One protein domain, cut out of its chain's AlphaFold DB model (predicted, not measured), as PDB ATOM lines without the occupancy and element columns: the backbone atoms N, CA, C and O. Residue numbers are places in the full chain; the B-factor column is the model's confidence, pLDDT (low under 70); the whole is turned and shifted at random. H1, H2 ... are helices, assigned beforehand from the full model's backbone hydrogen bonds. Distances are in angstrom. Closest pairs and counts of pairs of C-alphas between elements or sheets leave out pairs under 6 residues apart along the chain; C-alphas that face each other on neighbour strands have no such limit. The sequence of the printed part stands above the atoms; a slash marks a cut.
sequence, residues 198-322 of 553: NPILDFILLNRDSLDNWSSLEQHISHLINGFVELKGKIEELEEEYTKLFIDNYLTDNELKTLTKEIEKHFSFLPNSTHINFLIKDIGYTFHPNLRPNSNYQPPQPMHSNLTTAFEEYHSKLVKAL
ATOM      1  N   ASN A 198      40.272 -20.329 -54.011       94.38
ATOM      2  CA  ASN A 198      41.312 -19.333 -53.774       94.38
ATOM      3  C   ASN A 198      40.721 -18.023 -53.205       94.38
ATOM      4  O   ASN A 198      39.538 -17.751 -53.419       94.38
ATOM      5  N   PRO A 199      41.519 -17.193 -52.506       95.62
ATOM      6  CA  PRO A 199      41.022 -15.995 -51.824       95.62
ATOM      7  C   PRO A 199      40.445 -14.920 -52.753       95.62
ATOM      8  O   PRO A 199      39.529 -14.211 -52.350       95.62
ATOM      9  N   ILE A 200      40.941 -14.788 -53.988       97.00
ATOM     10  CA  ILE A 200      40.409 -13.798 -54.935       97.00
ATOM     11  C   ILE A 200      39.001 -14.202 -55.364       97.00
ATOM     12  O   ILE A 200      38.083 -13.384 -55.301       97.00
ATOM     13  N   LEU A 201      38.804 -15.472 -55.736       96.19
ATOM     14  CA  LEU A 201      37.474 -15.985 -56.043       96.19
ATOM     15  C   LEU A 201      36.552 -15.865 -54.827       96.19
ATOM     16  O   LEU A 201      35.449 -15.344 -54.968       96.19
ATOM     17  N   ASP A 202      37.009 -16.265 -53.637       94.69
ATOM     18  CA  ASP A 202      36.212 -16.173 -52.410       94.69
ATOM     19  C   ASP A 202      35.741 -14.727 -52.157       94.69
ATOM     20  O   ASP A 202      34.563 -14.491 -51.873       94.69
ATOM     21  N   PHE A 203      36.628 -13.740 -52.322       95.31
ATOM     22  CA  PHE A 203      36.275 -12.327 -52.203       95.31
ATOM     23  C   PHE A 203      35.216 -11.901 -53.224       95.31
ATOM     24  O   PHE A 203      34.219 -11.271 -52.858       95.31
ATOM     25  N   ILE A 204      35.421 -12.244 -54.498       94.94
ATOM     26  CA  ILE A 204      34.510 -11.892 -55.591       94.94
ATOM     27  C   ILE A 204      33.125 -12.503 -55.361       94.94
ATOM     28  O   ILE A 204      32.122 -11.799 -55.472       94.94
ATOM     29  N   LEU A 205      33.053 -13.779 -54.973       92.69
ATOM     30  CA  LEU A 205      31.787 -14.449 -54.691       92.69
ATOM     31  C   LEU A 205      31.051 -13.773 -53.522       92.69
ATOM     32  O   LEU A 205      29.870 -13.448 -53.656       92.69
ATOM     33  N   LEU A 206      31.744 -13.471 -52.419       91.44
ATOM     34  CA  LEU A 206      31.156 -12.792 -51.255       91.44
ATOM     35  C   LEU A 206      30.647 -11.374 -51.556       91.44
ATOM     36  O   LEU A 206      29.741 -10.903 -50.872       91.44
ATOM     37  N   ASN A 207      31.203 -10.708 -52.570       90.62
ATOM     38  CA  ASN A 207      30.868  -9.331 -52.941       90.62
ATOM     39  C   ASN A 207      30.129  -9.228 -54.284       90.62
ATOM     40  O   ASN A 207      29.986  -8.128 -54.819       90.62
ATOM     41  N   ARG A 208      29.624 -10.336 -54.833       88.19
ATOM     42  CA  ARG A 208      28.999 -10.370 -56.167       88.19
ATOM     43  C   ARG A 208      27.850  -9.377 -56.358       88.19
ATOM     44  O   ARG A 208      27.658  -8.901 -57.464       88.19
ATOM     45  N   ASP A 209      27.112  -9.058 -55.294       86.88
ATOM     46  CA  ASP A 209      25.962  -8.148 -55.356       86.88
ATOM     47  C   ASP A 209      26.401  -6.680 -55.547       86.88
ATOM     48  O   ASP A 209      25.582  -5.826 -55.871       86.88
ATOM     49  N   SER A 210      27.693  -6.388 -55.346       86.50
ATOM     50  CA  SER A 210      28.318  -5.087 -55.628       86.50
ATOM     51  C   SER A 210      29.006  -5.018 -56.997       86.50
ATOM     52  O   SER A 210      29.602  -3.996 -57.324       86.50
ATOM     53  N   LEU A 211      28.942  -6.101 -57.782       85.06
ATOM     54  CA  LEU A 211      29.631  -6.232 -59.060       85.06
ATOM     55  C   LEU A 211      28.649  -6.077 -60.224       85.06
ATOM     56  O   LEU A 211      27.708  -6.854 -60.369       85.06
ATOM     57  N   ASP A 212      28.910  -5.091 -61.082       81.81
ATOM     58  CA  ASP A 212      28.010  -4.743 -62.190       81.81
ATOM     59  C   ASP A 212      28.411  -5.398 -63.524       81.81
ATOM     60  O   ASP A 212      27.569  -5.697 -64.372       81.81
ATOM     61  N   ASN A 213      29.715  -5.551 -63.767       85.69
ATOM     62  CA  ASN A 213      30.290  -6.029 -65.027       85.69
ATOM     63  C   ASN A 213      31.767  -6.436 -64.842       85.69
ATOM     64  O   ASN A 213      32.325  -6.307 -63.754       85.69
ATOM     65  N   TRP A 214      32.416  -6.883 -65.923       89.88
ATOM     66  CA  TRP A 214      33.830  -7.279 -65.927       89.88
ATOM     67  C   TRP A 214      34.797  -6.193 -65.431       89.88
ATOM     68  O   TRP A 214      35.722  -6.511 -64.693       89.88
ATOM     69  N   SER A 215      34.570  -4.920 -65.767       85.12
ATOM     70  CA  SER A 215      35.423  -3.817 -65.295       85.12
ATOM     71  C   SER A 215      35.274  -3.605 -63.785       85.12
ATOM     72  O   SER A 215      36.270  -3.478 -63.076       85.12
ATOM     73  N   SER A 216      34.045  -3.666 -63.262       87.62
ATOM     74  CA  SER A 216      33.796  -3.623 -61.816       87.62
ATOM     75  C   SER A 216      34.489  -4.786 -61.090       87.62
ATOM     76  O   SER A 216      35.112  -4.571 -60.051       87.62
ATOM     77  N   LEU A 217      34.481  -5.996 -61.664       91.88
ATOM     78  CA  LEU A 217      35.239  -7.123 -61.116       91.88
ATOM     79  C   LEU A 217      36.743  -6.826 -61.044       91.88
ATOM     80  O   LEU A 217      37.352  -7.015 -59.990       91.88
ATOM     81  N   GLU A 218      37.345  -6.349 -62.130       90.88
ATOM     82  CA  GLU A 218      38.778  -6.037 -62.153       90.88
ATOM     83  C   GLU A 218      39.140  -4.914 -61.173       90.88
ATOM     84  O   GLU A 218      40.168  -4.988 -60.501       90.88
ATOM     85  N   GLN A 219      38.266  -3.917 -61.002       89.38
ATOM     86  CA  GLN A 219      38.425  -2.884 -59.975       89.38
ATOM     87  C   GLN A 219      38.404  -3.477 -58.562       89.38
ATOM     88  O   GLN A 219      39.199  -3.074 -57.716       89.38
ATOM     89  N   HIS A 220      37.543  -4.459 -58.288       92.81
ATOM     90  CA  HIS A 220      37.533  -5.154 -57.000       92.81
ATOM     91  C   HIS A 220      38.804  -5.976 -56.762       92.81
ATOM     92  O   HIS A 220      39.300  -5.979 -55.635       92.81
ATOM     93  N   ILE A 221      39.362  -6.610 -57.798       94.19
ATOM     94  CA  ILE A 221      40.687  -7.246 -57.719       94.19
ATOM     95  C   ILE A 221      41.753  -6.181 -57.431       94.19
ATOM     96  O   ILE A 221      42.556  -6.362 -56.523       94.19
ATOM     97  N   SER A 222      41.716  -5.035 -58.117       92.69
ATOM     98  CA  SER A 222      42.645  -3.921 -57.882       92.69
ATOM     99  C   SER A 222      42.604  -3.400 -56.448       92.69
ATOM    100  O   SER A 222      43.640  -3.292 -55.794       92.69
ATOM    101  N   HIS A 223      41.417  -3.145 -55.902       93.75
ATOM    102  CA  HIS A 223      41.264  -2.728 -54.508       93.75
ATOM    103  C   HIS A 223      41.738  -3.796 -53.513       93.75
ATOM    104  O   HIS A 223      42.265  -3.444 -52.457       93.75
ATOM    105  N   LEU A 224      41.581  -5.083 -53.846       95.75
ATOM    106  CA  LEU A 224      42.091  -6.188 -53.039       95.75
ATOM    107  C   LEU A 224      43.623  -6.199 -53.024       95.75
ATOM    108  O   LEU A 224      44.214  -6.194 -51.951       95.75
ATOM    109  N   ILE A 225      44.276  -6.136 -54.185       95.31
ATOM    110  CA  ILE A 225      45.745  -6.130 -54.256       95.31
ATOM    111  C   ILE A 225      46.331  -4.868 -53.601       95.31
ATOM    112  O   ILE A 225      47.274  -4.967 -52.819       95.31
ATOM    113  N   ASN A 226      45.730  -3.696 -53.812       93.44
ATOM    114  CA  ASN A 226      46.154  -2.470 -53.126       93.44
ATOM    115  C   ASN A 226      45.960  -2.555 -51.604       93.44
ATOM    116  O   ASN A 226      46.810  -2.090 -50.849       93.44
ATOM    117  N   GLY A 227      44.893  -3.211 -51.138       95.75
ATOM    118  CA  GLY A 227      44.694  -3.475 -49.712       95.75
ATOM    119  C   GLY A 227      45.798  -4.348 -49.106       95.75
ATOM    120  O   GLY A 227      46.174  -4.148 -47.954       95.75
ATOM    121  N   PHE A 228      46.373  -5.280 -49.876       96.44
ATOM    122  CA  PHE A 228      47.548  -6.039 -49.439       96.44
ATOM    123  C   PHE A 228      48.784  -5.138 -49.284       96.44
ATOM    124  O   PHE A 228      49.476  -5.234 -48.269       96.44
ATOM    125  N   VAL A 229      49.033  -4.235 -50.236       94.38
ATOM    126  CA  VAL A 229      50.145  -3.269 -50.153       94.38
ATOM    127  C   VAL A 229      49.995  -2.363 -48.930       94.38
ATOM    128  O   VAL A 229      50.959  -2.137 -48.199       94.38
ATOM    129  N   GLU A 230      48.778  -1.901 -48.638       95.00
ATOM    130  CA  GLU A 230      48.490  -1.098 -47.445       95.00
ATOM    131  C   GLU A 230      48.729  -1.867 -46.139       95.00
ATOM    132  O   GLU A 230      49.293  -1.301 -45.199       95.00
ATOM    133  N   LEU A 231      48.360  -3.152 -46.079       96.25
ATOM    134  CA  LEU A 231      48.675  -4.019 -44.936       96.25
ATOM    135  C   LEU A 231      50.190  -4.159 -44.753       96.25
ATOM    136  O   LEU A 231      50.710  -3.952 -43.657       96.25
ATOM    137  N   LYS A 232      50.918  -4.456 -45.834       95.12
ATOM    138  CA  LYS A 232      52.378  -4.608 -45.800       95.12
ATOM    139  C   LYS A 232      53.073  -3.309 -45.371       95.12
ATOM    140  O   LYS A 232      54.020  -3.342 -44.590       95.12
ATOM    141  N   GLY A 233      52.560  -2.154 -45.798       94.25
ATOM    142  CA  GLY A 233      53.065  -0.834 -45.408       94.25
ATOM    143  C   GLY A 233      52.916  -0.501 -43.915       94.25
ATOM    144  O   GLY A 233      53.507   0.474 -43.451       94.25
ATOM    145  N   LYS A 234      52.153  -1.293 -43.151       95.44
ATOM    146  CA  LYS A 234      51.922  -1.110 -41.709       95.44
ATOM    147  C   LYS A 234      52.683  -2.095 -40.821       95.44
ATOM    148  O   LYS A 234      52.450  -2.094 -39.615       95.44
ATOM    149  N   ILE A 235      53.615  -2.882 -41.371       94.19
ATOM    150  CA  ILE A 235      54.392  -3.874 -40.603       94.19
ATOM    151  C   ILE A 235      55.060  -3.267 -39.361       94.19
ATOM    152  O   ILE A 235      54.963  -3.853 -38.291       94.19
ATOM    153  N   GLU A 236      55.700  -2.100 -39.481       93.88
ATOM    154  CA  GLU A 236      56.386  -1.458 -38.346       93.88
ATOM    155  C   GLU A 236      55.413  -0.925 -37.281       93.88
ATOM    156  O   GLU A 236      55.742  -0.896 -36.100       93.88
ATOM    157  N   GLU A 237      54.212  -0.491 -37.682       96.31
ATOM    158  CA  GLU A 237      53.202   0.039 -36.755       96.31
ATOM    159  C   GLU A 237      52.476  -1.080 -36.000       96.31
ATOM    160  O   GLU A 237      52.140  -0.902 -34.833       96.31
ATOM    161  N   LEU A 238      52.236  -2.210 -36.670       96.00
ATOM    162  CA  LEU A 238      51.412  -3.326 -36.194       96.00
ATOM    163  C   LEU A 238      52.234  -4.598 -35.956       96.00
ATOM    164  O   LEU A 238      51.741  -5.711 -36.145       96.00
ATOM    165  N   GLU A 239      53.509  -4.448 -35.592       95.19
ATOM    166  CA  GLU A 239      54.448  -5.567 -35.460       95.19
ATOM    167  C   GLU A 239      53.934  -6.631 -34.475       95.19
ATOM    168  O   GLU A 239      54.000  -7.828 -34.765       95.19
ATOM    169  N   GLU A 240      53.378  -6.216 -33.330       93.62
ATOM    170  CA  GLU A 240      52.863  -7.138 -32.311       93.62
ATOM    171  C   GLU A 240      51.627  -7.895 -32.817       93.62
ATOM    172  O   GLU A 240      51.551  -9.125 -32.704       93.62
ATOM    173  N   GLU A 241      50.659  -7.186 -33.396       95.50
ATOM    174  CA  GLU A 241      49.424  -7.760 -33.918       95.50
ATOM    175  C   GLU A 241      49.689  -8.697 -35.099       95.50
ATOM    176  O   GLU A 241      49.132  -9.797 -35.159       95.50
ATOM    177  N   TYR A 242      50.565  -8.305 -36.023       95.50
ATOM    178  CA  TYR A 242      50.944  -9.148 -37.153       95.50
ATOM    179  C   TYR A 242      51.774 -10.348 -36.724       95.50
ATOM    180  O   TYR A 242      51.573 -11.429 -37.272       95.50
ATOM    181  N   THR A 243      52.642 -10.223 -35.719       93.12
ATOM    182  CA  THR A 243      53.372 -11.389 -35.194       93.12
ATOM    183  C   THR A 243      52.386 -12.439 -34.681       93.12
ATOM    184  O   THR A 243      52.484 -13.609 -35.053       93.12
ATOM    185  N   LYS A 244      51.354 -12.013 -33.943       91.75
ATOM    186  CA  LYS A 244      50.284 -12.911 -33.487       91.75
ATOM    187  C   LYS A 244      49.491 -13.525 -34.644       91.75
ATOM    188  O   LYS A 244      49.137 -14.695 -34.574       91.75
ATOM    189  N   LEU A 245      49.204 -12.746 -35.689       92.38
ATOM    190  CA  LEU A 245      48.370 -13.176 -36.818       92.38
ATOM    191  C   LEU A 245      49.093 -14.106 -37.809       92.38
ATOM    192  O   LEU A 245      48.452 -14.932 -38.451       92.38
ATOM    193  N   PHE A 246      50.400 -13.926 -38.000       89.94
ATOM    194  CA  PHE A 246      51.169 -14.645 -39.021       89.94
ATOM    195  C   PHE A 246      52.055 -15.753 -38.447       89.94
ATOM    196  O   PHE A 246      52.343 -16.720 -39.148       89.94
ATOM    197  N   ILE A 247      52.553 -15.598 -37.217       85.50
ATOM    198  CA  ILE A 247      53.658 -16.414 -36.695       85.50
ATOM    199  C   ILE A 247      53.223 -17.282 -35.505       85.50
ATOM    200  O   ILE A 247      53.674 -18.426 -35.389       85.50
ATOM    201  N   ASP A 248      52.359 -16.784 -34.618       83.38
ATOM    202  CA  ASP A 248      52.004 -17.502 -33.387       83.38
ATOM    203  C   ASP A 248      51.122 -18.736 -33.644       83.38
ATOM    204  O   ASP A 248      50.000 -18.652 -34.112       83.38
ATOM    205  N   ASN A 249      51.548 -19.927 -33.229       71.69
ATOM    206  CA  ASN A 249      50.808 -21.163 -33.536       71.69
ATOM    207  C   ASN A 249      49.586 -21.459 -32.636       71.69
ATOM    208  O   ASN A 249      48.976 -22.524 -32.768       71.69
ATOM    209  N   TYR A 250      49.230 -20.571 -31.704       74.06
ATOM    210  CA  TYR A 250      48.332 -20.904 -30.585       74.06
ATOM    211  C   TYR A 250      47.114 -19.989 -30.425       74.06
ATOM    212  O   TYR A 250      46.583 -19.885 -29.321       74.06
ATOM    213  N   LEU A 251      46.627 -19.361 -31.498       86.56
ATOM    214  CA  LEU A 251      45.368 -18.617 -31.422       86.56
ATOM    215  C   LEU A 251      44.167 -19.556 -31.251       86.56
ATOM    216  O   LEU A 251      44.016 -20.566 -31.942       86.56
ATOM    217  N   THR A 252      43.266 -19.183 -30.351       89.62
ATOM    218  CA  THR A 252      41.890 -19.680 -30.322       89.62
ATOM    219  C   THR A 252      41.015 -18.903 -31.308       89.62
ATOM    220  O   THR A 252      41.330 -17.783 -31.706       89.62
ATOM    221  N   ASP A 253      39.854 -19.459 -31.665       88.62
ATOM    222  CA  ASP A 253      38.872 -18.786 -32.532       88.62
ATOM    223  C   ASP A 253      38.444 -17.404 -31.985       88.62
ATOM    224  O   ASP A 253      38.317 -16.436 -32.736       88.62
ATOM    225  N   ASN A 254      38.284 -17.272 -30.663       91.56
ATOM    226  CA  ASN A 254      37.936 -15.993 -30.034       91.56
ATOM    227  C   ASN A 254      39.086 -14.979 -30.083       91.56
ATOM    228  O   ASN A 254      38.836 -13.787 -30.276       91.56
ATOM    229  N   GLU A 255      40.328 -15.432 -29.912       93.44
ATOM    230  CA  GLU A 255      41.505 -14.567 -30.016       93.44
ATOM    231  C   GLU A 255      41.699 -14.094 -31.452       93.44
ATOM    232  O   GLU A 255      41.833 -12.893 -31.659       93.44
ATOM    233  N   LEU A 256      41.583 -14.981 -32.448       92.62
ATOM    234  CA  LEU A 256      41.653 -14.590 -33.857       92.62
ATOM    235  C   LEU A 256      40.563 -13.563 -34.204       92.62
ATOM    236  O   LEU A 256      40.837 -12.543 -34.835       92.62
ATOM    237  N   LYS A 257      39.322 -13.773 -33.750       92.62
ATOM    238  CA  LYS A 257      38.219 -12.813 -33.956       92.62
ATOM    239  C   LYS A 257      38.455 -11.462 -33.286       92.62
ATOM    240  O   LYS A 257      37.939 -10.453 -33.760       92.62
ATOM    241  N   THR A 258      39.166 -11.442 -32.163       95.81
ATOM    242  CA  THR A 258      39.492 -10.208 -31.441       95.81
ATOM    243  C   THR A 258      40.638  -9.482 -32.133       95.81
ATOM    244  O   THR A 258      40.482  -8.316 -32.482       95.81
ATOM    245  N   LEU A 259      41.717 -10.203 -32.435       95.94
ATOM    246  CA  LEU A 259      42.902  -9.702 -33.122       95.94
ATOM    247  C   LEU A 259      42.564  -9.122 -34.496       95.94
ATOM    248  O   LEU A 259      42.945  -8.000 -34.809       95.94
ATOM    249  N   THR A 260      41.784  -9.845 -35.303       94.75
ATOM    250  CA  THR A 260      41.346  -9.346 -36.616       94.75
ATOM    251  C   THR A 260      40.586  -8.027 -36.476       94.75
ATOM    252  O   THR A 260      40.923  -7.069 -37.159       94.75
ATOM    253  N   LYS A 261      39.646  -7.910 -35.527       95.69
ATOM    254  CA  LYS A 261      38.930  -6.649 -35.253       95.69
ATOM    255  C   LYS A 261      39.821  -5.522 -34.739       95.69
ATOM    256  O   LYS A 261      39.463  -4.358 -34.903       95.69
ATOM    257  N   GLU A 262      40.903  -5.831 -34.034       96.25
ATOM    258  CA  GLU A 262      41.866  -4.825 -33.588       96.25
ATOM    259  C   GLU A 262      42.623  -4.259 -34.783       96.25
ATOM    260  O   GLU A 262      42.587  -3.047 -34.983       96.25
ATOM    261  N   ILE A 263      43.153  -5.130 -35.642       96.81
ATOM    262  CA  ILE A 263      43.832  -4.740 -36.881       96.81
ATOM    263  C   ILE A 263      42.880  -3.956 -37.799       96.81
ATOM    264  O   ILE A 263      43.241  -2.881 -38.268       96.81
ATOM    265  N   GLU A 264      41.639  -4.423 -38.002       96.00
ATOM    266  CA  GLU A 264      40.628  -3.763 -38.854       96.00
ATOM    267  C   GLU A 264      40.420  -2.271 -38.490       96.00
ATOM    268  O   GLU A 264      40.183  -1.440 -39.371       96.00
ATOM    269  N   LYS A 265      40.549  -1.883 -37.208       95.62
ATOM    270  CA  LYS A 265      40.376  -0.479 -36.769       95.62
ATOM    271  C   LYS A 265      41.421   0.469 -37.356       95.62
ATOM    272  O   LYS A 265      41.115   1.645 -37.537       95.62
ATOM    273  N   HIS A 266      42.620  -0.017 -37.669       95.94
ATOM    274  CA  HIS A 266      43.687   0.805 -38.253       95.94
ATOM    275  C   HIS A 266      43.427   1.155 -39.720       95.94
ATOM    276  O   HIS A 266      44.057   2.067 -40.246       95.94
ATOM    277  N   PHE A 267      42.477   0.475 -40.369       96.31
ATOM    278  CA  PHE A 267      42.187   0.636 -41.795       96.31
ATOM    279  C   PHE A 267      40.752   1.101 -42.066       96.31
ATOM    280  O   PHE A 267      40.382   1.342 -43.211       96.31
ATOM    281  N   SER A 268      39.926   1.284 -41.029       93.38
ATOM    282  CA  SER A 268      38.492   1.574 -41.181       93.38
ATOM    283  C   SER A 268      38.173   2.902 -41.877       93.38
ATOM    284  O   SER A 268      37.030   3.130 -42.262       93.38
ATOM    285  N   PHE A 269      39.147   3.808 -41.979       92.50
ATOM    286  CA  PHE A 269      39.001   5.101 -42.651       92.50
ATOM    287  C   PHE A 269      39.390   5.064 -44.136       92.50
ATOM    288  O   PHE A 269      39.190   6.061 -44.832       92.50
ATOM    289  N   LEU A 270      39.958   3.954 -44.617       92.88
ATOM    290  CA  LEU A 270      40.399   3.821 -46.000       92.88
ATOM    291  C   LEU A 270      39.226   3.454 -46.928       92.88
ATOM    292  O   LEU A 270      38.351   2.680 -46.533       92.88
ATOM    293  N   PRO A 271      39.192   3.964 -48.175       88.88
ATOM    294  CA  PRO A 271      38.107   3.679 -49.121       88.88
ATOM    295  C   PRO A 271      37.912   2.189 -49.451       88.88
ATOM    296  O   PRO A 271      36.801   1.759 -49.749       88.88
ATOM    297  N   ASN A 272      38.981   1.398 -49.394       90.12
ATOM    298  CA  ASN A 272      39.036  -0.043 -49.658       90.12
ATOM    299  C   ASN A 272      39.030  -0.887 -48.365       90.12
ATOM    300  O   ASN A 272      39.416  -2.057 -48.388       90.12
ATOM    301  N   SER A 273      38.565  -0.343 -47.231       94.19
ATOM    302  CA  SER A 273      38.563  -1.051 -45.941       94.19
ATOM    303  C   SER A 273      37.859  -2.412 -45.990       94.19
ATOM    304  O   SER A 273      38.258  -3.343 -45.302       94.19
ATOM    305  N   THR A 274      36.819  -2.570 -46.816       93.69
ATOM    306  CA  THR A 274      36.123  -3.857 -46.999       93.69
ATOM    307  C   THR A 274      37.054  -4.941 -47.548       93.69
ATOM    308  O   THR A 274      37.010  -6.081 -47.086       93.69
ATOM    309  N   HIS A 275      37.915  -4.586 -48.502       96.62
ATOM    310  CA  HIS A 275      38.900  -5.481 -49.106       96.62
ATOM    311  C   HIS A 275      39.991  -5.844 -48.097       96.62
ATOM    312  O   HIS A 275      40.299  -7.020 -47.924       96.62
ATOM    313  N   ILE A 276      40.494  -4.857 -47.356       97.44
ATOM    314  CA  ILE A 276      41.497  -5.057 -46.300       97.44
ATOM    315  C   ILE A 276      40.961  -5.973 -45.194       97.44
ATOM    316  O   ILE A 276      41.621  -6.931 -44.801       97.44
ATOM    317  N   ASN A 277      39.730  -5.737 -44.733       96.56
ATOM    318  CA  ASN A 277      39.090  -6.559 -43.705       96.56
ATOM    319  C   ASN A 277      38.919  -8.017 -44.156       96.56
ATOM    320  O   ASN A 277      38.999  -8.937 -43.339       96.56
ATOM    321  N   PHE A 278      38.673  -8.249 -45.450       96.56
ATOM    322  CA  PHE A 278      38.674  -9.599 -46.005       96.56
ATOM    323  C   PHE A 278      40.075 -10.218 -45.961       96.56
ATOM    324  O   PHE A 278      40.211 -11.339 -45.473       96.56
ATOM    325  N   LEU A 279      41.106  -9.494 -46.409       97.75
ATOM    326  CA  LEU A 279      42.488  -9.984 -46.402       97.75
ATOM    327  C   LEU A 279      42.955 -10.339 -44.996       97.75
ATOM    328  O   LEU A 279      43.480 -11.423 -44.803       97.75
ATOM    329  N   ILE A 280      42.693  -9.493 -43.998       97.12
ATOM    330  CA  ILE A 280      43.036  -9.764 -42.592       97.12
ATOM    331  C   ILE A 280      42.441 -11.106 -42.128       97.12
ATOM    332  O   ILE A 280      43.109 -11.896 -41.459       97.12
ATOM    333  N   LYS A 281      41.192 -11.398 -42.512       94.81
ATOM    334  CA  LYS A 281      40.524 -12.669 -42.186       94.81
ATOM    335  C   LYS A 281      41.107 -13.845 -42.959       94.81
ATOM    336  O   LYS A 281      41.340 -14.892 -42.361       94.81
ATOM    337  N   ASP A 282      41.335 -13.694 -44.263       95.06
ATOM    338  CA  ASP A 282      41.930 -14.756 -45.080       95.06
ATOM    339  C   ASP A 282      43.371 -15.058 -44.653       95.06
ATOM    340  O   ASP A 282      43.728 -16.229 -44.565       95.06
ATOM    341  N   ILE A 283      44.170 -14.048 -44.302       94.88
ATOM    342  CA  ILE A 283      45.487 -14.199 -43.666       94.88
ATOM    343  C   ILE A 283      45.331 -15.038 -42.398       94.88
ATOM    344  O   ILE A 283      45.950 -16.094 -42.292       94.88
ATOM    345  N   GLY A 284      44.428 -14.652 -41.491       92.56
ATOM    346  CA  GLY A 284      44.148 -15.424 -40.280       92.56
ATOM    347  C   GLY A 284      43.840 -16.899 -40.557       92.56
ATOM    348  O   GLY A 284      44.411 -17.789 -39.936       92.56
ATOM    349  N   TYR A 285      43.002 -17.200 -41.547       90.69
ATOM    350  CA  TYR A 285      42.716 -18.590 -41.931       90.69
ATOM    351  C   TYR A 285      43.835 -19.274 -42.724       90.69
ATOM    352  O   TYR A 285      43.839 -20.498 -42.829       90.69
ATOM    353  N   THR A 286      44.770 -18.519 -43.292       90.12
ATOM    354  CA  THR A 286      45.939 -19.059 -43.999       90.12
ATOM    355  C   THR A 286      46.963 -19.580 -43.008       90.12
ATOM    356  O   THR A 286      47.406 -20.718 -43.137       90.12
ATOM    357  N   PHE A 287      47.291 -18.774 -41.999       89.50
ATOM    358  CA  PHE A 287      48.310 -19.104 -41.002       89.50
ATOM    359  C   PHE A 287      47.734 -19.894 -39.814       89.50
ATOM    360  O   PHE A 287      48.457 -20.632 -39.149       89.50
ATOM    361  N   HIS A 288      46.409 -19.866 -39.618       88.94
ATOM    362  CA  HIS A 288      45.697 -20.681 -38.628       88.94
ATOM    363  C   HIS A 288      44.559 -21.496 -39.275       88.94
ATOM    364  O   HIS A 288      43.378 -21.290 -38.972       88.94
ATOM    365  N   PRO A 289      44.872 -22.468 -40.153       87.38
ATOM    366  CA  PRO A 289      43.867 -23.167 -40.956       87.38
ATOM    367  C   PRO A 289      42.847 -23.956 -40.130       87.38
ATOM    368  O   PRO A 289      41.700 -24.075 -40.546       87.38
ATOM    369  N   ASN A 290      43.232 -24.430 -38.940       86.19
ATOM    370  CA  ASN A 290      42.348 -25.130 -37.998       86.19
ATOM    371  C   ASN A 290      41.241 -24.246 -37.403       86.19
ATOM    372  O   ASN A 290      40.308 -24.766 -36.794       86.19
ATOM    373  N   LEU A 291      41.361 -22.920 -37.530       87.75
ATOM    374  CA  LEU A 291      40.350 -21.962 -37.085       87.75
ATOM    375  C   LEU A 291      39.356 -21.613 -38.196       87.75
ATOM    376  O   LEU A 291      38.354 -20.948 -37.932       87.75
ATOM    377  N   ARG A 292      39.601 -22.047 -39.441       85.06
ATOM    378  CA  ARG A 292      38.666 -21.814 -40.541       85.06
ATOM    379  C   ARG A 292      37.381 -22.614 -40.278       85.06
ATOM    380  O   ARG A 292      37.447 -23.812 -40.001       85.06
ATOM    381  N   PRO A 293      36.189 -22.001 -40.380       79.31
ATOM    382  CA  PRO A 293      34.939 -22.723 -40.177       79.31
ATOM    383  C   PRO A 293      34.854 -23.967 -41.069       79.31
ATOM    384  O   PRO A 293      35.112 -23.892 -42.270       79.31
ATOM    385  N   ASN A 294      34.468 -25.101 -40.479       71.38
ATOM    386  CA  ASN A 294      34.343 -26.398 -41.156       71.38
ATOM    387  C   ASN A 294      35.654 -26.943 -41.761       71.38
ATOM    388  O   ASN A 294      35.608 -27.816 -42.630       71.38
ATOM    389  N   SER A 295      36.825 -26.469 -41.319       71.19
ATOM    390  CA  SER A 295      38.100 -27.073 -41.706       71.19
ATOM    391  C   SER A 295      38.295 -28.432 -41.040       71.19
ATOM    392  O   SER A 295      38.076 -28.582 -39.836       71.19
ATOM    393  N   ASN A 296      38.804 -29.402 -41.796       71.50
ATOM    394  CA  ASN A 296      39.399 -30.595 -41.201       71.50
ATOM    395  C   ASN A 296      40.699 -30.225 -40.484       71.50
ATOM    396  O   ASN A 296      41.397 -29.308 -40.915       71.50
ATOM    397  N   TYR A 297      41.041 -30.971 -39.429       77.62
ATOM    398  CA  TYR A 297      42.302 -30.778 -38.717       77.62
ATOM    399  C   TYR A 297      43.492 -30.873 -39.681       77.62
ATOM    400  O   TYR A 297      43.673 -31.880 -40.370       77.62
ATOM    401  N   GLN A 298      44.311 -29.829 -39.690       76.31
ATOM    402  CA  GLN A 298      45.584 -29.748 -40.384       76.31
ATOM    403  C   GLN A 298      46.726 -29.728 -39.360       76.31
ATOM    404  O   GLN A 298      46.594 -29.120 -38.291       76.31
ATOM    405  N   PRO A 299      47.857 -30.391 -39.655       71.38
ATOM    406  CA  PRO A 299      49.030 -30.315 -38.797       71.38
ATOM    407  C   PRO A 299      49.545 -28.864 -38.706       71.38
ATOM    408  O   PRO A 299      49.333 -28.088 -39.640       71.38
ATOM    409  N   PRO A 300      50.227 -28.491 -37.604       66.38
ATOM    410  CA  PRO A 300      50.815 -27.162 -37.455       66.38
ATOM    411  C   PRO A 300      51.739 -26.823 -38.631       66.38
ATOM    412  O   PRO A 300      52.551 -27.661 -39.035       66.38
ATOM    413  N   GLN A 301      51.615 -25.605 -39.160       68.31
ATOM    414  CA  GLN A 301      52.479 -25.105 -40.230       68.31
ATOM    415  C   GLN A 301      53.872 -24.746 -39.673       68.31
ATOM    416  O   GLN A 301      54.005 -24.438 -38.482       68.31
ATOM    417  N   PRO A 302      54.941 -24.831 -40.486       64.94
ATOM    418  CA  PRO A 302      56.273 -24.412 -40.059       64.94
ATOM    419  C   PRO A 302      56.284 -22.917 -39.710       64.94
ATOM    420  O   PRO A 302      55.761 -22.106 -40.462       64.94
ATOM    421  N   MET A 303      56.900 -22.548 -38.578       66.62
ATOM    422  CA  MET A 303      56.994 -21.139 -38.173       66.62
ATOM    423  C   MET A 303      57.835 -20.341 -39.173       66.62
ATOM    424  O   MET A 303      58.975 -20.711 -39.471       66.62
ATOM    425  N   HIS A 304      57.294 -19.215 -39.635       74.56
ATOM    426  CA  HIS A 304      58.048 -18.247 -40.428       74.56
ATOM    427  C   HIS A 304      59.106 -17.561 -39.563       74.56
ATOM    428  O   HIS A 304      58.924 -17.347 -38.366       74.56
ATOM    429  N   SER A 305      60.235 -17.213 -40.182       75.44
ATOM    430  CA  SER A 305      61.359 -16.611 -39.459       75.44
ATOM    431  C   SER A 305      61.130 -15.145 -39.068       75.44
ATOM    432  O   SER A 305      61.731 -14.682 -38.101       75.44
ATOM    433  N   ASN A 306      60.289 -14.417 -39.816       89.50
ATOM    434  CA  ASN A 306      59.921 -13.018 -39.584       89.50
ATOM    435  C   ASN A 306      58.664 -12.637 -40.401       89.50
ATOM    436  O   ASN A 306      58.219 -13.402 -41.263       89.50
ATOM    437  N   LEU A 307      58.126 -11.439 -40.140       92.62
ATOM    438  CA  LEU A 307      56.938 -10.904 -40.815       92.62
ATOM    439  C   LEU A 307      57.137 -10.700 -42.317       92.62
ATOM    440  O   LEU A 307      56.237 -11.021 -43.084       92.62
ATOM    441  N   THR A 308      58.303 -10.224 -42.758       91.69
ATOM    442  CA  THR A 308      58.583 -10.008 -44.186       91.69
ATOM    443  C   THR A 308      58.392 -11.293 -44.989       91.69
ATOM    444  O   THR A 308      57.641 -11.295 -45.958       91.69
ATOM    445  N   THR A 309      58.971 -12.407 -44.533       92.12
ATOM    446  CA  THR A 309      58.804 -13.718 -45.180       92.12
ATOM    447  C   THR A 309      57.350 -14.196 -45.161       92.12
ATOM    448  O   THR A 309      56.888 -14.794 -46.128       92.12
ATOM    449  N   ALA A 310      56.604 -13.929 -44.085       93.06
ATOM    450  CA  ALA A 310      55.195 -14.313 -44.001       93.06
ATOM    451  C   ALA A 310      54.316 -13.507 -44.983       93.06
ATOM    452  O   ALA A 310      53.433 -14.064 -45.638       93.06
ATOM    453  N   PHE A 311      54.601 -12.211 -45.155       94.81
ATOM    454  CA  PHE A 311      53.956 -11.371 -46.167       94.81
ATOM    455  C   PHE A 311      54.322 -11.796 -47.596       94.81
ATOM    456  O   PHE A 311      53.439 -11.824 -48.448       94.81
ATOM    457  N   GLU A 312      55.576 -12.169 -47.865       93.75
ATOM    458  CA  GLU A 312      56.006 -12.716 -49.165       93.75
ATOM    459  C   GLU A 312      55.297 -14.039 -49.498       93.75
ATOM    460  O   GLU A 312      54.880 -14.268 -50.636       93.75
ATOM    461  N   GLU A 313      55.099 -14.912 -48.508       93.38
ATOM    462  CA  GLU A 313      54.333 -16.147 -48.695       93.38
ATOM    463  C   GLU A 313      52.865 -15.861 -49.026       93.38
ATOM    464  O   GLU A 313      52.298 -16.463 -49.948       93.38
ATOM    465  N   TYR A 314      52.253 -14.909 -48.319       95.69
ATOM    466  CA  TYR A 314      50.881 -14.502 -48.596       95.69
ATOM    467  C   TYR A 314      50.743 -13.801 -49.958       95.69
ATOM    468  O   TYR A 314      49.796 -14.079 -50.696       95.69
ATOM    469  N   HIS A 315      51.716 -12.975 -50.348       96.69
ATOM    470  CA  HIS A 315      51.809 -12.403 -51.695       96.69
ATOM    471  C   HIS A 315      51.842 -13.506 -52.757       96.69
ATOM    472  O   HIS A 315      50.999 -13.521 -53.655       96.69
ATOM    473  N   SER A 316      52.702 -14.517 -52.588       95.69
ATOM    474  CA  SER A 316      52.755 -15.677 -53.490       95.69
ATOM    475  C   SER A 316      51.417 -16.422 -53.565       95.69
ATOM    476  O   SER A 316      51.019 -16.889 -54.640       95.69
ATOM    477  N   LYS A 317      50.687 -16.528 -52.445       95.94
ATOM    478  CA  LYS A 317      49.326 -17.083 -52.420       95.94
ATOM    479  C   LYS A 317      48.359 -16.231 -53.252       95.94
ATOM    480  O   LYS A 317      47.582 -16.808 -54.010       95.94
ATOM    481  N   LEU A 318      48.408 -14.900 -53.157       97.50
ATOM    482  CA  LEU A 318      47.571 -13.998 -53.961       97.50
ATOM    483  C   LEU A 318      47.905 -14.072 -55.459       97.50
ATOM    484  O   LEU A 318      46.987 -14.148 -56.275       97.50
ATOM    485  N   VAL A 319      49.186 -14.140 -55.835       96.31
ATOM    486  CA  VAL A 319      49.600 -14.321 -57.241       96.31
ATOM    487  C   VAL A 319      49.050 -15.637 -57.801       96.31
ATOM    488  O   VAL A 319      48.428 -15.666 -58.866       96.31
ATOM    489  N   LYS A 320      49.194 -16.740 -57.053       96.44
ATOM    490  CA  LYS A 320      48.607 -18.042 -57.425       96.44
ATOM    491  C   LYS A 320      47.083 -17.988 -57.497       96.44
ATOM    492  O   LYS A 320      46.499 -18.636 -58.363       96.44
ATOM    493  N   ALA A 321      46.443 -17.222 -56.617       97.50
ATOM    494  CA  ALA A 321      45.000 -17.029 -56.624       97.50
ATOM    495  C   ALA A 321      44.529 -16.311 -57.896       97.50
ATOM    496  O   ALA A 321      43.564 -16.767 -58.508       97.50
ATOM    497  N   LEU A 322      45.238 -15.265 -58.345       97.12
ATOM    498  CA  LEU A 322      44.914 -14.571 -59.596       97.12
ATOM    499  C   LEU A 322      45.072 -15.513 -60.791       97.12
ATOM    500  O   LEU A 322      44.140 -15.664 -61.573       97.12
TER     501      LEU A 322
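AT A GLANCE: This is residues 198 to 322 of the 553 residues of an uncharacterized protein of Streptococcus gallolyticus (UniProt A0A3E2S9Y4). Helix H5 runs through the middle of a compact cluster of helices: H4 folds back along it on one side, and H2 crosses it on the other. H6, nearly antiparallel to H2, crosses over H5 from H3 to H1, and a long loop, residues 288 to 306, swings round from H5 to reach it. The printed part has 125 residues, with six named helices, H1 to H6 in chain order, and no named strand: the class is all helix. It is compact, with a radius of gyration of the C-alphas of 14.3 A, and spans 41 by 34 by 26 A.

HOW THE PARTS SIT: Start with H1, residues 199 to 206. H2, residues 214 to 232, only just touches it, with 3 pairs of C-alphas within 8 A; the closest are Ile 200 and Ile 221, 7.1 A apart. Next comes H3, residues 239 to 246, apart from H2. H4, residues 253 to 265, touches H3 at a steep tilt of 46 degrees, with C-alphas 241 and 259 closest at 6.9 A. H5, residues 273 to 287, is the hub, touching H1, H2, H3 and H4. With H4 it forms a helical hairpin, opposite ways at a shallow tilt of 33 degrees, only just short of steep; the closest C-alphas, Glu 264 and Asn 277, are 5.8 A apart. H2 touches H5 with residues 223 to 231 alone, at a steep tilt of 65 degrees; the closest C-alphas, Gly 227 and Ile 276, are 4.9 A apart. Last, H6, residues 307 to 322, touches H3 with residues 307 to 310 alone, C-alphas 246 and 310 being closest at 6.4 A. It touches H1 with residues 318 to 322 alone, C-alphas 200 and 321 being closest at 5.9 A. The helix packing is mostly crossed, 1 of 8 touching pairs being at a shallow tilt. In H1, H2, H3, H5 and H6 every O i to N i+4 pair is within hydrogen-bond range; in H4, 7 of 9 are.

IN THESE COORDINATES: Find C-alpha 199, where H1 begins, at (41.022, -15.995, -51.824); H1 is 10.4 A long from first to last C-alpha. H2 measures 27.5 A, H3 10.3 A, H4 18.9 A and H5 21.1 A. H6 runs 22.6 A and ends at C-alpha 322, (44.914, -14.571, -59.596).

THE WHOLE: The two C-alphas farthest apart, Asp 212 and Ser 305, are 42.1 A apart. The printed part has no cut. The H5 to H6 link, 19 residues, is long; the other links are short. The mean pLDDT of the printed part is 90.4; look for values under 70 at residues 300 to 303.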